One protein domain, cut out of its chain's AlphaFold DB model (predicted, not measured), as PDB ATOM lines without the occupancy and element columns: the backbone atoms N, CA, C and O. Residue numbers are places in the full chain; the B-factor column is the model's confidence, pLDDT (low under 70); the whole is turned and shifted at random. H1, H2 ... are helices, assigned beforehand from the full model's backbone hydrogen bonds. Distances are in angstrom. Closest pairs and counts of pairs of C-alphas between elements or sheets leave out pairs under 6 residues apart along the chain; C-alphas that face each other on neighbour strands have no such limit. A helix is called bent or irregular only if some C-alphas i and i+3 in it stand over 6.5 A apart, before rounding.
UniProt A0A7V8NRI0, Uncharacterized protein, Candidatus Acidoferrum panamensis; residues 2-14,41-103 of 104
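This is residues 2 to 14 and 41 to 103 of the 104 residues of an uncharacterized protein of Candidatus Acidoferrum panamensis (UniProt A0A7V8NRI0). Three helices lie lengthwise in a loose bundle: H2 and the longer H3 form a narrow V linked by the loop of residues 65 to 73, and the short H1 is set along one side of them, touching both. The three centres make a triangle, and residues 96 to 103, of which 96 to 102 belong to H3, stick out past the body at one end. The printed part has 76 residues with three named helices, in the order H1, H2, H3, and no named strand, and its class is all helix. The whole is loose, with a radius of gyration of the C-alphas of 14.3 A, and elongated, spanning 47 by 24 by 16 A.

H1, residues 2 to 14, touches H2, residues 42 to 64, and the closest C-alphas are those of Ala 6 and Val 49, 4.7 A apart. These two run the same way at a shallow tilt of 25 degrees, with their centres 8.5 A apart. H1 also touches H3, residues 74 to 102, and H3 does so with residues 80 to 91 alone; the closest C-alphas are those of His 5 and Ala 88, 6.6 A apart. H1 and H3 run opposite ways at a shallow tilt of 5 degrees, with their centres 11.6 A apart. H2 and H3 are close but not clearly touching, with 1 pair of C-alphas within 8 A, those of Val 60 and Val 81, 7.9 A apart. They run opposite ways at a shallow tilt of 22 degrees, with their centres 14.6 A apart. In H1, H2 and H3 every pair of O i and N i+4 is within hydrogen-bond range.

H1 runs from Ala 2, whose C-alpha is at (-8.192, -35.056, -92.282), to Gly 14, 18.8 A from first to last C-alpha. H2 runs from Trp 42, with its C-alpha at (-11.984, -43.662, -90.557), to Ala 64, a length of 33.0 A. H3, the longest helix with 29 residues, runs from Glu 74 to Arg 102 over 42.4 A, and C-alpha 102 is at (-20.509, -37.076, -104.849). No helix is bent.

The two C-alphas farthest apart are those of Leu 69 and Gly 103, 47.3 A. Without residues 96 to 103, which stand free, the body of 68 residues spans 37 by 20 by 14 A. Residues 15 to 40 are cut out and not printed, and C-alphas 14 and 41 are 25.7 A apart across the cut. The link from H2 to H3, 9 residues, is short. The mean pLDDT of the printed part is 97.1, and no printed residue is under 70.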
ATOM      1  N   ALA A   2      -8.051 -35.060 -93.742       95.56
ATOM      2  CA  ALA A   2      -8.192 -35.056 -92.282       95.56
ATOM      3  C   ALA A   2      -6.894 -35.453 -91.547       95.56
ATOM      4  O   ALA A   2      -6.416 -34.706 -90.703       95.56
ATOM      5  N   LEU A   3      -6.276 -36.578 -91.930       95.62
ATOM      6  CA  LEU A   3      -5.030 -37.041 -91.303       95.62
ATOM      7  C   LEU A   3      -3.849 -36.081 -91.534       95.62
ATOM      8  O   LEU A   3      -3.094 -35.807 -90.611       95.62
ATOM      9  N   HIS A   4      -3.743 -35.523 -92.743       96.56
ATOM     10  CA  HIS A   4      -2.780 -34.465 -93.068       96.56
ATOM     11  C   HIS A   4      -2.948 -33.252 -92.137       96.56
ATOM     12  O   HIS A   4      -1.993 -32.811 -91.507       96.56
ATOM     13  N   HIS A   5      -4.181 -32.776 -91.939       97.69
ATOM     14  CA  HIS A   5      -4.432 -31.683 -91.004       97.69
ATOM     15  C   HIS A   5      -4.031 -32.029 -89.558       97.69
ATOM     16  O   HIS A   5      -3.432 -31.188 -88.889       97.69
ATOM     17  N   ALA A   6      -4.299 -33.255 -89.088       97.81
ATOM     18  CA  ALA A   6      -3.845 -33.711 -87.771       97.81
ATOM     19  C   ALA A   6      -2.309 -33.675 -87.651       97.81
ATOM     20  O   ALA A   6      -1.775 -33.223 -86.638       97.81
ATOM     21  N   PHE A   7      -1.590 -34.080 -88.701       97.81
ATOM     22  CA  PHE A   7      -0.133 -33.983 -88.757       97.81
ATOM     23  C   PHE A   7       0.357 -32.526 -88.715       97.81
ATOM     24  O   PHE A   7       1.258 -32.207 -87.940       97.81
ATOM     25  N   CYS A   8      -0.263 -31.615 -89.470       97.94
ATOM     26  CA  CYS A   8       0.070 -30.188 -89.412       97.94
ATOM     27  C   CYS A   8      -0.189 -29.594 -88.020       97.94
ATOM     28  O   CYS A   8       0.644 -28.841 -87.520       97.94
ATOM     29  N   ALA A   9      -1.298 -29.960 -87.366       98.12
ATOM     30  CA  ALA A   9      -1.614 -29.516 -86.007       98.12
ATOM     31  C   ALA A   9      -0.551 -29.977 -84.996       98.12
ATOM     32  O   ALA A   9      -0.073 -29.173 -84.192       98.12
ATOM     33  N   ARG A  10      -0.102 -31.236 -85.094       97.88
ATOM     34  CA  ARG A  10       1.029 -31.767 -84.314       97.88
ATOM     35  C   ARG A  10       2.311 -30.962 -84.546       97.88
ATOM     36  O   ARG A  10       2.988 -30.599 -83.585       97.88
ATOM     37  N   SER A  11       2.649 -30.680 -85.801       97.69
ATOM     38  CA  SER A  11       3.861 -29.934 -86.165       97.69
ATOM     39  C   SER A  11       3.827 -28.487 -85.668       97.69
ATOM     40  O   SER A  11       4.826 -27.991 -85.152       97.69
ATOM     41  N   VAL A  12       2.674 -27.819 -85.764       98.06
ATOM     42  CA  VAL A  12       2.464 -26.463 -85.234       98.06
ATOM     43  C   VAL A  12       2.560 -26.446 -83.713       98.06
ATOM     44  O   VAL A  12       3.213 -25.566 -83.157       98.06
ATOM     45  N   ARG A  13       1.993 -27.444 -83.026       97.88
ATOM     46  CA  ARG A  13       2.153 -27.593 -81.575       97.88
ATOM     47  C   ARG A  13       3.627 -27.663 -81.174       97.88
ATOM     48  O   ARG A  13       4.015 -26.942 -80.265       97.88
ATOM     49  N   GLY A  14       4.433 -28.477 -81.860       97.50
ATOM     50  CA  GLY A  14       5.869 -28.585 -81.575       97.50
ATOM     51  C   GLY A  14       6.634 -27.276 -81.786       97.50
ATOM     52  O   GLY A  14       7.501 -26.927 -80.989       97.50
ATOM     53  N   ALA A  41      -8.413 -46.955 -90.252       91.19
ATOM     54  CA  ALA A  41      -9.848 -46.845 -90.459       91.19
ATOM     55  C   ALA A  41     -10.321 -45.418 -90.147       91.19
ATOM     56  O   ALA A  41      -9.716 -44.696 -89.351       91.19
ATOM     57  N   TRP A  42     -11.450 -45.014 -90.736       92.19
ATOM     58  CA  TRP A  42     -11.984 -43.662 -90.557       92.19
ATOM     59  C   TRP A  42     -12.128 -43.229 -89.080       92.19
ATOM     60  O   TRP A  42     -11.650 -42.139 -88.759       92.19
ATOM     61  N   PRO A  43     -12.638 -44.064 -88.149       95.19
ATOM     62  CA  PRO A  43     -12.692 -43.697 -86.731       95.19
ATOM     63  C   PRO A  43     -11.320 -43.411 -86.105       95.19
ATOM     64  O   PRO A  43     -11.201 -42.534 -85.254       95.19
ATOM     65  N   GLN A  44     -10.263 -44.103 -86.543       94.69
ATOM     66  CA  GLN A  44      -8.900 -43.866 -86.057       94.69
ATOM     67  C   GLN A  44      -8.353 -42.529 -86.574       94.69
ATOM     68  O   GLN A  44      -7.688 -41.806 -85.836       94.69
ATOM     69  N   ILE A  45      -8.681 -42.162 -87.817       95.31
ATOM     70  CA  ILE A  45      -8.340 -40.847 -88.378       95.31
ATOM     71  C   ILE A  45      -9.068 -39.738 -87.615       95.31
ATOM     72  O   ILE A  45      -8.451 -38.735 -87.266       95.31
ATOM     73  N   GLN A  46     -10.357 -39.917 -87.318       97.00
ATOM     74  CA  GLN A  46     -11.118 -38.959 -86.510       97.00
ATOM     75  C   GLN A  46     -10.510 -38.798 -85.113       97.00
ATOM     76  O   GLN A  46     -10.307 -37.672 -84.668       97.00
ATOM     77  N   ALA A  47     -10.150 -39.906 -84.459       97.56
ATOM     78  CA  ALA A  47      -9.482 -39.875 -83.162       97.56
ATOM     79  C   ALA A  47      -8.126 -39.149 -83.218       97.56
ATOM     80  O   ALA A  47      -7.792 -38.408 -82.295       97.56
ATOM     81  N   ALA A  48      -7.357 -39.309 -84.301       97.12
ATOM     82  CA  ALA A  48      -6.107 -38.577 -84.498       97.12
ATOM     83  C   ALA A  48      -6.338 -37.064 -84.651       97.12
ATOM     84  O   ALA A  48      -5.609 -36.276 -84.050       97.12
ATOM     85  N   VAL A  49      -7.366 -36.653 -85.404       97.88
ATOM     86  CA  VAL A  49      -7.745 -35.234 -85.538       97.88
ATOM     87  C   VAL A  49      -8.135 -34.648 -84.185       97.88
ATOM     88  O   VAL A  49      -7.575 -33.627 -83.798       97.88
ATOM     89  N   GLU A  50      -9.038 -35.304 -83.453       98.50
ATOM     90  CA  GLU A  50      -9.503 -34.856 -82.135       98.50
ATOM     91  C   GLU A  50      -8.339 -34.713 -81.147       98.50
ATOM     92  O   GLU A  50      -8.188 -33.688 -80.477       98.50
ATOM     93  N   LYS A  51      -7.469 -35.728 -81.098       98.38
ATOM     94  CA  LYS A  51      -6.294 -35.752 -80.227       98.38
ATOM     95  C   LYS A  51      -5.351 -34.589 -80.522       98.38
ATOM     96  O   LYS A  51      -4.980 -33.866 -79.599       98.38
ATOM     97  N   GLU A  52      -4.935 -34.411 -81.776       98.31
ATOM     98  CA  GLU A  52      -3.960 -33.368 -82.108       98.31
ATOM     99  C   GLU A  52      -4.562 -31.960 -82.011       98.31
ATOM    100  O   GLU A  52      -3.866 -31.046 -81.572       98.31
ATOM    101  N   GLN A  53      -5.856 -31.787 -82.302       97.69
ATOM    102  CA  GLN A  53      -6.571 -30.527 -82.068       97.69
ATOM    103  C   GLN A  53      -6.656 -30.179 -80.580       97.69
ATOM    104  O   GLN A  53      -6.295 -29.071 -80.185       97.69
ATOM    105  N   THR A  54      -7.044 -31.137 -79.734       98.44
ATOM    106  CA  THR A  54      -7.101 -30.944 -78.277       98.44
ATOM    107  C   THR A  54      -5.735 -30.547 -77.720       98.44
ATOM    108  O   THR A  54      -5.618 -29.600 -76.942       98.44
ATOM    109  N   LYS A  55      -4.673 -31.235 -78.153       98.19
ATOM    110  CA  LYS A  55      -3.302 -30.929 -77.725       98.19
ATOM    111  C   LYS A  55      -2.822 -29.570 -78.219       98.19
ATOM    112  O   LYS A  55      -2.133 -28.873 -77.479       98.19
ATOM    113  N   LEU A  56      -3.153 -29.197 -79.454       98.31
ATOM    114  CA  LEU A  56      -2.817 -27.884 -79.995       98.31
ATOM    115  C   LEU A  56      -3.527 -26.771 -79.213       98.31
ATOM    116  O   LEU A  56      -2.876 -25.812 -78.810       98.31
ATOM    117  N   ALA A  57      -4.825 -26.918 -78.942       98.38
ATOM    118  CA  ALA A  57      -5.591 -25.950 -78.160       98.38
ATOM    119  C   ALA A  57      -5.019 -25.774 -76.744       98.38
ATOM    120  O   ALA A  57      -4.846 -24.645 -76.284       98.38
ATOM    121  N   ALA A  58      -4.651 -26.877 -76.082       98.25
ATOM    122  CA  ALA A  58      -3.983 -26.836 -74.784       98.25
ATOM    123  C   ALA A  58      -2.635 -26.097 -74.856       98.25
ATOM    124  O   ALA A  58      -2.385 -25.207 -74.046       98.25
ATOM    125  N   ALA A  59      -1.806 -26.384 -75.866       97.69
ATOM    126  CA  ALA A  59      -0.522 -25.709 -76.052       97.69
ATOM    127  C   ALA A  59      -0.681 -24.197 -76.291       97.69
ATOM    128  O   ALA A  59       0.060 -23.402 -75.717       97.69
ATOM    129  N   VAL A  60      -1.671 -23.780 -77.090       98.06
ATOM    130  CA  VAL A  60      -1.996 -22.356 -77.284       98.06
ATOM    131  C   VAL A  60      -2.395 -21.705 -75.958       98.06
ATOM    132  O   VAL A  60      -1.893 -20.629 -75.634       98.06
ATOM    133  N   ALA A  61      -3.248 -22.360 -75.165       98.19
ATOM    134  CA  ALA A  61      -3.673 -21.851 -73.863       98.19
ATOM    135  C   ALA A  61      -2.516 -21.758 -72.851       98.19
ATOM    136  O   ALA A  61      -2.440 -20.794 -72.089       98.19
ATOM    137  N   ASP A  62      -1.602 -22.728 -72.843       97.81
ATOM    138  CA  ASP A  62      -0.428 -22.733 -71.967       97.81
ATOM    139  C   ASP A  62       0.574 -21.642 -72.333       97.81
ATOM    140  O   ASP A  62       1.097 -20.973 -71.440       97.81
ATOM    141  N   VAL A  63       0.805 -21.414 -73.627       96.81
ATOM    142  CA  VAL A  63       1.655 -20.316 -74.101       96.81
ATOM    143  C   VAL A  63       1.021 -18.961 -73.781       96.81
ATOM    144  O   VAL A  63       1.703 -18.080 -73.262       96.81
ATOM    145  N   ALA A  64      -0.285 -18.795 -74.009       96.06
ATOM    146  CA  ALA A  64      -1.001 -17.558 -73.684       96.06
ATOM    147  C   ALA A  64      -0.994 -17.246 -72.178       96.06
ATOM    148  O   ALA A  64      -0.902 -16.088 -71.784       96.06
ATOM    149  N   ALA A  65      -1.055 -18.277 -71.333       97.19
ATOM    150  CA  ALA A  65      -0.996 -18.136 -69.882       97.19
ATOM    151  C   ALA A  65       0.436 -18.070 -69.313       97.19
ATOM    152  O   ALA A  65       0.597 -18.030 -68.094       97.19
ATOM    153  N   GLY A  66       1.474 -18.120 -70.156       95.94
ATOM    154  CA  GLY A  66       2.876 -18.122 -69.723       95.94
ATOM    155  C   GLY A  66       3.330 -19.403 -69.009       95.94
ATOM    156  O   GLY A  66       4.419 -19.429 -68.442       95.94
ATOM    157  N   ARG A  67       2.533 -20.481 -69.039       97.31
ATOM    158  CA  ARG A  67       2.905 -21.801 -68.493       97.31
ATOM    159  C   ARG A  67       3.911 -22.535 -69.377       97.31
ATOM    160  O   ARG A  67       4.609 -23.422 -68.901       97.31
ATOM    161  N   THR A  68       3.978 -22.183 -70.659       96.25
ATOM    162  CA  THR A  68       4.988 -22.670 -71.607       96.25
ATOM    163  C   THR A  68       5.661 -21.485 -72.286       96.25
ATOM    164  O   THR A  68       4.994 -20.623 -72.854       96.25
ATOM    165  N   LEU A  69       6.994 -21.451 -72.239       95.19
ATOM    166  CA  LEU A  69       7.792 -20.405 -72.872       95.19
ATOM    167  C   LEU A  69       8.115 -20.792 -74.316       95.19
ATOM    168  O   LEU A  69       8.975 -21.632 -74.572       95.19
ATOM    169  N   SER A  70       7.428 -20.155 -75.259       95.81
ATOM    170  CA  SER A  70       7.762 -20.257 -76.678       95.81
ATOM    171  C   SER A  70       8.988 -19.405 -77.004       95.81
ATOM    172  O   SER A  70       9.100 -18.277 -76.526       95.81
ATOM    173  N   GLN A  71       9.876 -19.919 -77.857       95.62
ATOM    174  CA  GLN A  71      11.012 -19.154 -78.391       95.62
ATOM    175  C   GLN A  71      10.605 -18.216 -79.542       95.62
ATOM    176  O   GLN A  71      11.393 -17.374 -79.960       95.62
ATOM    177  N   LEU A  72       9.380 -18.362 -80.055       97.38
ATOM    178  CA  LEU A  72       8.832 -17.524 -81.116       97.38
ATOM    179  C   LEU A  72       8.396 -16.167 -80.562       97.38
ATOM    180  O   LEU A  72       7.847 -16.085 -79.458       97.38
ATOM    181  N   SER A  73       8.551 -15.111 -81.356       97.56
ATOM    182  CA  SER A  73       7.955 -13.802 -81.085       97.56
ATOM    183  C   SER A  73       6.423 -13.868 -81.067       97.56
ATOM    184  O   SER A  73       5.804 -14.806 -81.570       97.56
ATOM    185  N   GLU A  74       5.775 -12.849 -80.503       96.62
ATOM    186  CA  GLU A  74       4.310 -12.780 -80.474       96.62
ATOM    187  C   GLU A  74       3.686 -12.816 -81.876       96.62
ATOM    188  O   GLU A  74       2.731 -13.560 -82.103       96.62
ATOM    189  N   ALA A  75       4.273 -12.086 -82.829       98.00
ATOM    190  CA  ALA A  75       3.815 -12.064 -84.214       98.00
ATOM    191  C   ALA A  75       3.937 -13.442 -84.886       98.00
ATOM    192  O   ALA A  75       3.016 -13.877 -85.575       98.00
ATOM    193  N   GLU A  76       5.040 -14.162 -84.660       98.25
ATOM    194  CA  GLU A  76       5.228 -15.518 -85.192       98.25
ATOM    195  C   GLU A  76       4.219 -16.502 -84.599       98.25
ATOM    196  O   GLU A  76       3.600 -17.263 -85.344       98.25
ATOM    197  N   ARG A  77       3.983 -16.452 -83.280       98.06
ATOM    198  CA  ARG A  77       2.963 -17.285 -82.626       98.06
ATOM    199  C   ARG A  77       1.572 -17.012 -83.187       98.06
ATOM    200  O   ARG A  77       0.852 -17.956 -83.506       98.06
ATOM    201  N   PHE A  78       1.207 -15.738 -83.324       98.06
ATOM    202  CA  PHE A  78      -0.078 -15.336 -83.890       98.06
ATOM    203  C   PHE A  78      -0.245 -15.867 -85.316       98.06
ATOM    204  O   PHE A  78      -1.239 -16.527 -85.615       98.06
ATOM    205  N   ASN A  79       0.752 -15.648 -86.178       98.50
ATOM    206  CA  ASN A  79       0.722 -16.110 -87.564       98.50
ATOM    207  C   ASN A  79       0.629 -17.635 -87.662       98.50
ATOM    208  O   ASN A  79      -0.094 -18.148 -88.515       98.50
ATOM    209  N   LEU A  80       1.309 -18.364 -86.780       98.00
ATOM    210  CA  LEU A  80       1.285 -19.821 -86.770       98.00
ATOM    211  C   LEU A  80      -0.097 -20.369 -86.366       98.00
ATOM    212  O   LEU A  80      -0.623 -21.264 -87.031       98.00
ATOM    213  N   VAL A  81      -0.716 -19.796 -85.328       98.31
ATOM    214  CA  VAL A  81      -2.073 -20.163 -84.875       98.31
ATOM    215  C   VAL A  81      -3.132 -19.771 -85.912       98.31
ATOM    216  O   VAL A  81      -4.037 -20.556 -86.211       98.31
ATOM    217  N   LEU A  82      -3.010 -18.588 -86.514       98.56
ATOM    218  CA  LEU A  82      -3.890 -18.163 -87.599       98.56
ATOM    219  C   LEU A  82      -3.748 -19.088 -88.814       98.56
ATOM    220  O   LEU A  82      -4.750 -19.546 -89.360       98.56
ATOM    221  N   GLY A  83      -2.514 -19.416 -89.197       98.56
ATOM    222  CA  GLY A  83      -2.209 -20.285 -90.330       98.56
ATOM    223  C   GLY A  83      -2.855 -21.662 -90.198       98.56
ATOM    224  O   GLY A  83      -3.563 -22.093 -91.107       98.56
ATOM    225  N   ILE A  84      -2.694 -22.329 -89.049       98.38
ATOM    226  CA  ILE A  84      -3.304 -23.650 -88.826       98.38
ATOM    227  C   ILE A  84      -4.835 -23.590 -88.747       98.38
ATOM    228  O   ILE A  84      -5.509 -24.525 -89.184       98.38
ATOM    229  N   THR A  85      -5.396 -22.478 -88.265       98.25
ATOM    230  CA  THR A  85      -6.847 -22.249 -88.247       98.25
ATOM    231  C   THR A  85      -7.396 -22.113 -89.669       98.25
ATOM    232  O   THR A  85      -8.326 -22.827 -90.049       98.25
ATOM    233  N   CYS A  86      -6.781 -21.266 -90.498       98.50
ATOM    234  CA  CYS A  86      -7.141 -21.113 -91.909       98.50
ATOM    235  C   CYS A  86      -6.986 -22.430 -92.679       98.50
ATOM    236  O   CYS A  86      -7.852 -22.794 -93.473       98.50
ATOM    237  N   HIS A  87      -5.920 -23.179 -92.402       98.12
ATOM    238  CA  HIS A  87      -5.669 -24.496 -92.978       98.12
ATOM    239  C   HIS A  87      -6.777 -25.510 -92.638       98.12
ATOM    240  O   HIS A  87      -7.242 -26.245 -93.513       98.12
ATOM    241  N   ALA A  88      -7.249 -25.531 -91.385       97.81
ATOM    242  CA  ALA A  88      -8.374 -26.367 -90.964       97.81
ATOM    243  C   ALA A  88      -9.651 -26.033 -91.755       97.81
ATOM    244  O   ALA A  88     -10.287 -26.926 -92.323       97.81
ATOM    245  N   VAL A  89      -9.995 -24.742 -91.841       98.19
ATOM    246  CA  VAL A  89     -11.176 -24.250 -92.570       98.19
ATOM    247  C   VAL A  89     -11.085 -24.589 -94.056       98.19
ATOM    248  O   VAL A  89     -12.055 -25.082 -94.636       98.19
ATOM    249  N   TYR A  90      -9.915 -24.392 -94.667       98.12
ATOM    250  CA  TYR A  90      -9.669 -24.708 -96.071       98.12
ATOM    251  C   TYR A  90      -9.951 -26.186 -96.383       98.12
ATOM    252  O   TYR A  90     -10.737 -26.496 -97.283       98.12
ATOM    253  N   HIS A  91      -9.396 -27.114 -95.599       97.31
ATOM    254  CA  HIS A  91      -9.628 -28.542 -95.821       97.31
ATOM    255  C   HIS A  91     -11.044 -28.997 -95.478       97.31
ATOM    256  O   HIS A  91     -11.577 -29.870 -96.166       97.31
ATOM    257  N   ALA A  92     -11.679 -28.409 -94.461       96.69
ATOM    258  CA  ALA A  92     -13.092 -28.655 -94.191       96.69
ATOM    259  C   ALA A  92     -13.955 -28.254 -95.400       96.69
ATOM    260  O   ALA A  92     -14.810 -29.029 -95.833       96.69
ATOM    261  N   GLY A  93     -13.674 -27.098 -96.011       97.62
ATOM    262  CA  GLY A  93     -14.327 -26.642 -97.239       97.62
ATOM    263  C   GLY A  93     -14.143 -27.614 -98.406       97.62
ATOM    264  O   GLY A  93     -15.122 -28.004 -99.043       97.62
ATOM    265  N   GLN A  94     -12.916 -28.080 -98.646       97.00
ATOM    266  CA  GLN A  94     -12.641 -29.073 -99.689       97.00
ATOM    267  C   GLN A  94     -13.390 -30.399 -99.454       97.00
ATOM    268  O   GLN A  94     -13.945 -30.961-100.397       97.00
ATOM    269  N   ILE A  95     -13.475 -30.886 -98.209       95.81
ATOM    270  CA  ILE A  95     -14.257 -32.092 -97.874       95.81
ATOM    271  C   ILE A  95     -15.741 -31.881 -98.192       95.81
ATOM    272  O   ILE A  95     -16.368 -32.746 -98.802       95.81
ATOM    273  N   GLN A  96     -16.312 -30.738 -97.806       96.94
ATOM    274  CA  GLN A  96     -17.720 -30.439 -98.073       96.94
ATOM    275  C   GLN A  96     -18.008 -30.281 -99.572       96.94
ATOM    276  O   GLN A  96     -19.057 -30.724-100.039       96.94
ATOM    277  N   LEU A  97     -17.073 -29.716-100.343       97.75
ATOM    278  CA  LEU A  97     -17.167 -29.673-101.802       97.75
ATOM    279  C   LEU A  97     -17.188 -31.088-102.400       97.75
ATOM    280  O   LEU A  97     -18.051 -31.388-103.221       97.75
ATOM    281  N   LEU A  98     -16.294 -31.977-101.956       96.62
ATOM    282  CA  LEU A  98     -16.251 -33.366-102.425       96.62
ATOM    283  C   LEU A  98     -17.536 -34.135-102.105       96.62
ATOM    284  O   LEU A  98     -18.012 -34.887-102.949       96.62
ATOM    285  N   LYS A  99     -18.104 -33.935-100.910       95.19
ATOM    286  CA  LYS A  99     -19.403 -34.504-100.525       95.19
ATOM    287  C   LYS A  99     -20.510 -34.071-101.490       95.19
ATOM    288  O   LYS A  99     -21.122 -34.925-102.127       95.19
ATOM    289  N   ARG A 100     -20.636 -32.758-101.737       97.12
ATOM    290  CA  ARG A 100     -21.598 -32.205-102.710       97.12
ATOM    291  C   ARG A 100     -21.424 -32.782-104.113       97.12
ATOM    292  O   ARG A 100     -22.410 -33.172-104.726       97.12
ATOM    293  N   LEU A 101     -20.190 -32.864-104.612       97.12
ATOM    294  CA  LEU A 101     -19.901 -33.417-105.942       97.12
ATOM    295  C   LEU A 101     -20.206 -34.918-106.047       97.12
ATOM    296  O   LEU A 101     -20.477 -35.410-107.138       97.12
ATOM    297  N   ARG A 102     -20.169 -35.648-104.927       95.25
ATOM    298  CA  ARG A 102     -20.509 -37.076-104.849       95.25
ATOM    299  C   ARG A 102     -21.975 -37.340-104.486       95.25
ATOM    300  O   ARG A 102     -22.360 -38.502-104.424       95.25
ATOM    301  N   GLY A 103     -22.776 -36.296-104.256       87.06
ATOM    302  CA  GLY A 103     -24.179 -36.423-103.851       87.06
ATOM    303  C   GLY A 103     -24.378 -36.996-102.443       87.06
ATOM    304  O   GLY A 103     -25.412 -37.609-102.190       87.06
TER     305      GLY A 103